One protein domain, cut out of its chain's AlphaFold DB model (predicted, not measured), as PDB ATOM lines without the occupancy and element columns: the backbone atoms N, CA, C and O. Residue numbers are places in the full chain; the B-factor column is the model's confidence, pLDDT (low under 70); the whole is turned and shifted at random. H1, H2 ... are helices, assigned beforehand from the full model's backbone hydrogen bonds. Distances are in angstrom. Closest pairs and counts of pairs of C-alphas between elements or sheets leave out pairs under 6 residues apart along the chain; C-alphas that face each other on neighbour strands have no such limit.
ATOM      1  N   SER A 135      32.530  33.731  -8.786       88.75
ATOM      2  CA  SER A 135      32.827  33.683 -10.219       88.75
ATOM      3  C   SER A 135      32.621  32.263 -10.750       88.75
ATOM      4  O   SER A 135      33.233  31.319 -10.256       88.75
ATOM      5  N   LEU A 136      31.775  32.116 -11.769       88.62
ATOM      6  CA  LEU A 136      31.456  30.832 -12.397       88.62
ATOM      7  C   LEU A 136      32.004  30.794 -13.826       88.62
ATOM      8  O   LEU A 136      31.923  31.779 -14.557       88.62
ATOM      9  N   ARG A 137      32.535  29.639 -14.239       93.50
ATOM     10  CA  ARG A 137      32.856  29.372 -15.647       93.50
ATOM     11  C   ARG A 137      31.652  28.697 -16.292       93.50
ATOM     12  O   ARG A 137      31.251  27.623 -15.858       93.50
ATOM     13  N   ILE A 138      31.084  29.340 -17.305       92.62
ATOM     14  CA  ILE A 138      29.891  28.876 -18.019       92.62
ATOM     15  C   ILE A 138      30.304  28.513 -19.445       92.62
ATOM     16  O   ILE A 138      31.158  29.177 -20.033       92.62
ATOM     17  N   HIS A 139      29.716  27.450 -19.996       96.25
ATOM     18  CA  HIS A 139      29.941  27.069 -21.388       96.25
ATOM     19  C   HIS A 139      29.524  28.218 -22.329       96.25
ATOM     20  O   HIS A 139      28.446  28.785 -22.127       96.25
ATOM     21  N   PRO A 140      30.309  28.561 -23.367       94.44
ATOM     22  CA  PRO A 140      30.052  29.738 -24.205       94.44
ATOM     23  C   PRO A 140      28.669  29.735 -24.866       94.44
ATOM     24  O   PRO A 140      28.051  30.786 -25.006       94.44
ATOM     25  N   ASP A 141      28.144  28.570 -25.244       96.00
ATOM     26  CA  ASP A 141      26.814  28.502 -25.863       96.00
ATOM     27  C   ASP A 141      25.678  28.725 -24.860       96.00
ATOM     28  O   ASP A 141      24.686  29.377 -25.191       96.00
ATOM     29  N   VAL A 142      25.858  28.273 -23.615       93.62
ATOM     30  CA  VAL A 142      24.926  28.580 -22.521       93.62
ATOM     31  C   VAL A 142      24.983  30.071 -22.212       93.62
ATOM     32  O   VAL A 142      23.948  30.691 -22.001       93.62
ATOM     33  N   ASP A 143      26.169  30.677 -22.259       93.44
ATOM     34  CA  ASP A 143      26.323  32.107 -22.018       93.44
ATOM     35  C   ASP A 143      25.625  32.978 -23.077       93.44
ATOM     36  O   ASP A 143      24.918  33.938 -22.756       93.44
ATOM     37  N   LYS A 144      25.742  32.596 -24.354       94.69
ATOM     38  CA  LYS A 144      25.004  33.239 -25.451       94.69
ATOM     39  C   LYS A 144      23.495  33.105 -25.264       94.69
ATOM     40  O   LYS A 144      22.775  34.084 -25.455       94.69
ATOM     41  N   ALA A 145      23.010  31.914 -24.908       93.94
ATOM     42  CA  ALA A 145      21.589  31.681 -24.655       93.94
ATOM     43  C   ALA A 145      21.082  32.534 -23.484       93.94
ATOM     44  O   ALA A 145      20.041  33.175 -23.590       93.94
ATOM     45  N   LEU A 146      21.869  32.621 -22.414       93.62
ATOM     46  CA  LEU A 146      21.528  33.383 -21.221       93.62
ATOM     47  C   LEU A 146      21.504  34.890 -21.500       93.62
ATOM     48  O   LEU A 146      20.592  35.587 -21.068       93.62
ATOM     49  N   THR A 147      22.450  35.390 -22.294       93.00
ATOM     50  CA  THR A 147      22.457  36.790 -22.746       93.00
ATOM     51  C   THR A 147      21.229  37.112 -23.597       93.00
ATOM     52  O   THR A 147      20.600  38.151 -23.395       93.00
ATOM     53  N   LYS A 148      20.841  36.214 -24.514       94.00
ATOM     54  CA  LYS A 148      19.606  36.369 -25.297       94.00
ATOM     55  C   LYS A 148      18.379  36.416 -24.391       94.00
ATOM     56  O   LYS A 148      17.564  37.312 -24.549       94.00
ATOM     57  N   GLU A 149      18.278  35.510 -23.422       91.62
ATOM     58  CA  GLU A 149      17.138  35.457 -22.501       91.62
ATOM     59  C   GLU A 149      17.014  36.728 -21.649       91.62
ATOM     60  O   GLU A 149      15.912  37.253 -21.487       91.62
ATOM     61  N   VAL A 150      18.135  37.257 -21.146       92.62
ATOM     62  CA  VAL A 150      18.170  38.542 -20.431       92.62
ATOM     63  C   VAL A 150      17.627  39.663 -21.315       92.62
ATOM     64  O   VAL A 150      16.763  40.424 -20.887       92.62
ATOM     65  N   LEU A 151      18.103  39.759 -22.559       91.38
ATOM     66  CA  LEU A 151      17.653  40.787 -23.496       91.38
ATOM     67  C   LEU A 151      16.165  40.644 -23.821       91.38
ATOM     68  O   LEU A 151      15.441  41.632 -23.761       91.38
ATOM     69  N   THR A 152      15.687  39.431 -24.099       91.81
ATOM     70  CA  THR A 152      14.271  39.170 -24.386       91.81
ATOM     71  C   THR A 152      13.380  39.578 -23.216       91.81
ATOM     72  O   THR A 152      12.414  40.305 -23.419       91.81
ATOM     73  N   LYS A 153      13.730  39.206 -21.978       88.19
ATOM     74  CA  LYS A 153      12.939  39.578 -20.793       88.19
ATOM     75  C   LYS A 153      12.934  41.082 -20.537       88.19
ATOM     76  O   LYS A 153      11.886  41.636 -20.211       88.19
ATOM     77  N   ASN A 154      14.063  41.748 -20.765       86.88
ATOM     78  CA  ASN A 154      14.140  43.203 -20.657       86.88
ATOM     79  C   ASN A 154      13.272  43.901 -21.716       86.88
ATOM     80  O   ASN A 154      12.629  44.900 -21.404       86.88
ATOM     81  N   LEU A 155      13.200  43.363 -22.940       90.19
ATOM     82  CA  LEU A 155      12.307  43.864 -23.993       90.19
ATOM     83  C   LEU A 155      10.823  43.634 -23.669       90.19
ATOM     84  O   LEU A 155       9.992  44.467 -24.012       90.19
ATOM     85  N   GLU A 156      10.488  42.561 -22.950       88.69
ATOM     86  CA  GLU A 156       9.144  42.312 -22.398       88.69
ATOM     87  C   GLU A 156       8.788  43.238 -21.214       88.69
ATOM     88  O   GLU A 156       7.733  43.082 -20.596       88.69
ATOM     89  N   GLY A 157       9.663  44.185 -20.854       85.69
ATOM     90  CA  GLY A 157       9.466  45.105 -19.733       85.69
ATOM     91  C   GLY A 157       9.755  44.492 -18.359       85.69
ATOM     92  O   GLY A 157       9.532  45.140 -17.338       85.69
ATOM     93  N   LYS A 158      10.275  43.260 -18.302       85.38
ATOM     94  CA  LYS A 158      10.729  42.618 -17.063       85.38
ATOM     95  C   LYS A 158      12.228  42.821 -16.927       85.38
ATOM     96  O   LYS A 158      13.008  42.117 -17.562       85.38
ATOM     97  N   ILE A 159      12.629  43.758 -16.072       84.25
ATOM     98  CA  ILE A 159      14.046  43.994 -15.783       84.25
ATOM     99  C   ILE A 159      14.589  42.776 -15.030       84.25
ATOM    100  O   ILE A 159      14.297  42.580 -13.852       84.25
ATOM    101  N   VAL A 160      15.353  41.931 -15.721       87.94
ATOM    102  CA  VAL A 160      15.956  40.720 -15.159       87.94
ATOM    103  C   VAL A 160      17.452  40.738 -15.435       87.94
ATOM    104  O   VAL A 160      17.898  40.998 -16.550       87.94
ATOM    105  N   THR A 161      18.249  40.439 -14.412       89.25
ATOM    106  CA  THR A 161      19.707  40.368 -14.538       89.25
ATOM    107  C   THR A 161      20.176  38.952 -14.864       89.25
ATOM    108  O   THR A 161      19.528  37.955 -14.539       89.25
ATOM    109  N   ARG A 162      21.371  38.854 -15.459       90.06
ATOM    110  CA  ARG A 162      22.083  37.583 -15.670       90.06
ATOM    111  C   ARG A 162      22.218  36.787 -14.367       90.06
ATOM    112  O   ARG A 162      21.979  35.583 -14.358       90.06
ATOM    113  N   GLU A 163      22.541  37.464 -13.267       88.94
ATOM    114  CA  GLU A 163      22.660  36.843 -11.944       88.94
ATOM    115  C   GLU A 163      21.341  36.243 -11.454       88.94
ATOM    116  O   GLU A 163      21.350  35.133 -10.925       88.94
ATOM    117  N   ALA A 164      20.214  36.929 -11.656       88.94
ATOM    118  CA  ALA A 164      18.901  36.442 -11.241       88.94
ATOM    119  C   ALA A 164      18.511  35.154 -11.982       88.94
ATOM    120  O   ALA A 164      18.046  34.196 -11.364       88.94
ATOM    121  N   ILE A 165      18.766  35.079 -13.294       90.81
ATOM    122  CA  ILE A 165      18.491  33.871 -14.090       90.81
ATOM    123  C   ILE A 165      19.369  32.704 -13.627       90.81
ATOM    124  O   ILE A 165      18.860  31.606 -13.401       90.81
ATOM    125  N   ILE A 166      20.668  32.944 -13.424       91.69
ATOM    126  CA  ILE A 166      21.605  31.919 -12.937       91.69
ATOM    127  C   ILE A 166      21.199  31.444 -11.541       91.69
ATOM    128  O   ILE A 166      21.117  30.243 -11.295       91.69
ATOM    129  N   THR A 167      20.898  32.373 -10.636       89.50
ATOM    130  CA  THR A 167      20.480  32.058  -9.266       89.50
ATOM    131  C   THR A 167      19.191  31.245  -9.281       89.50
ATOM    132  O   THR A 167      19.106  30.228  -8.601       89.50
ATOM    133  N   LYS A 168      18.219  31.606 -10.126       90.69
ATOM    134  CA  LYS A 168      16.978  30.846 -10.298       90.69
ATOM    135  C   LYS A 168      17.227  29.433 -10.817       90.69
ATOM    136  O   LYS A 168      16.620  28.493 -10.309       90.69
ATOM    137  N   ALA A 169      18.124  29.270 -11.786       91.19
ATOM    138  CA  ALA A 169      18.497  27.960 -12.309       91.19
ATOM    139  C   ALA A 169      19.171  27.087 -11.237       91.19
ATOM    140  O   ALA A 169      18.820  25.918 -11.094       91.19
ATOM    141  N   ILE A 170      20.080  27.663 -10.443       91.50
ATOM    142  CA  ILE A 170      20.748  26.970  -9.332       91.50
ATOM    143  C   ILE A 170      19.737  26.588  -8.245       91.50
ATOM    144  O   ILE A 170      19.737  25.444  -7.801       91.50
ATOM    145  N   CYS A 171      18.850  27.503  -7.844       90.62
ATOM    146  CA  CYS A 171      17.808  27.223  -6.856       90.62
ATOM    147  C   CYS A 171      16.899  26.073  -7.307       90.62
ATOM    148  O   CYS A 171      16.650  25.154  -6.532       90.62
ATOM    149  N   ASN A 172      16.473  26.083  -8.574       92.94
ATOM    150  CA  ASN A 172      15.654  25.017  -9.147       92.94
ATOM    151  C   ASN A 172      16.399  23.672  -9.174       92.94
ATOM    152  O   ASN A 172      15.847  22.651  -8.780       92.94
ATOM    153  N   PHE A 173      17.673  23.674  -9.575       92.31
ATOM    154  CA  PHE A 173      18.507  22.472  -9.577       92.31
ATOM    155  C   PHE A 173      18.703  21.884  -8.171       92.31
ATOM    156  O   PHE A 173      18.683  20.669  -8.000       92.31
ATOM    157  N   LEU A 174      18.867  22.741  -7.161       92.62
ATOM    158  CA  LEU A 174      19.022  22.339  -5.762       92.62
ATOM    159  C   LEU A 174      17.686  22.040  -5.059       92.62
ATOM    160  O   LEU A 174      17.700  21.593  -3.913       92.62
ATOM    161  N   GLY A 175      16.543  22.298  -5.701       91.88
ATOM    162  CA  GLY A 175      15.217  22.134  -5.099       91.88
ATOM    163  C   GLY A 175      14.919  23.115  -3.958       91.88
ATOM    164  O   GLY A 175      14.094  22.819  -3.096       91.88
ATOM    165  N   ILE A 176      15.592  24.268  -3.924       90.62
ATOM    166  CA  ILE A 176      15.401  25.304  -2.898       90.62
ATOM    167  C   ILE A 176      14.549  26.461  -3.440       90.62
ATOM    168  O   ILE A 176      14.613  26.768  -4.636       90.62
ATOM    169  N   PRO A 177      13.759  27.139  -2.586       85.62
ATOM    170  CA  PRO A 177      12.972  28.287  -3.016       85.62
ATOM    171  C   PRO A 177      13.880  29.420  -3.508       85.62
ATOM    172  O   PRO A 177      14.914  29.719  -2.909       85.62
ATOM    173  N   TYR A 178      13.477  30.057  -4.609       84.81
ATOM    174  CA  TYR A 178      14.165  31.235  -5.123       84.81
ATOM    175  C   TYR A 178      13.856  32.449  -4.228       84.81
ATOM    176  O   TYR A 178      12.676  32.738  -4.013       84.81
ATOM    177  N   PRO A 179      14.868  33.165  -3.710       78.19
ATOM    178  CA  PRO A 179      14.643  34.350  -2.892       78.19
ATOM    179  C   PRO A 179      14.063  35.490  -3.742       78.19
ATOM    180  O   PRO A 179      14.619  35.845  -4.779       78.19
ATOM    181  N   THR A 180      12.948  36.069  -3.300       72.19
ATOM    182  CA  THR A 180      12.246  37.172  -3.984       72.19
ATOM    183  C   THR A 180      12.910  38.539  -3.824       72.19
ATOM    184  O   THR A 180      12.574  39.446  -4.575       72.19
ATOM    185  N   ASP A 181      13.863  38.678  -2.899       61.88
ATOM    186  CA  ASP A 181      14.548  39.946  -2.587       61.88
ATOM    187  C   ASP A 181      15.809  40.203  -3.452       61.88
ATOM    188  O   ASP A 181      16.692  40.965  -3.050       61.88
ATOM    189  N   MET A 182      15.936  39.533  -4.607       57.28
ATOM    190  CA  MET A 182      17.089  39.620  -5.529       57.28
ATOM    191  C   MET A 182      16.820  40.490  -6.752       57.28
ATOM    192  O   MET A 182      15.762  40.292  -7.392       57.28
TER     193      MET A 182
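This is residues 135 to 182 of the 182 residues of the protein "Putative membrane protein" of uncultured bacterium (UniProt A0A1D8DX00). Two helices make a sideways T: the first residues of H2 meet the middle of H1 and H2 runs away from it, while the link folds back from H1's end and the tail, residues 175 to 182, folds back along H2. Residues 137 to 142 stick out. The printed part has 48 residues, with H1 then H2, no named strand, and is all helix; it is only just compact, close to loose, with a radius of gyration of the C-alphas of 11.4 A and spans of 27 by 26 by 17 A.

Look at H1, residues 140 to 155, and H2, residues 162 to 174: they touch, by residues 146 to 150 and 162 to 165 alone. Their closest C-alphas, of Val 150 and Arg 162, are 6.2 A apart. Their lines stand at a steep tilt of 66 degrees, opposite ways. In both, every O i to N i+4 pair is within hydrogen-bond range.

Find C-alpha 140 at (30.052, 29.738, -24.205); H1 runs 22.7 A to C-alpha 155. H2 runs 18.4 A, ending at C-alpha 174, (19.022, 22.339, -5.762).

The C-alphas farthest apart, of Leu 155 and Leu 174, are 29.0 A apart. The printed part has no cut, and the link is short. Residues 181 to 182 have pLDDT under 70.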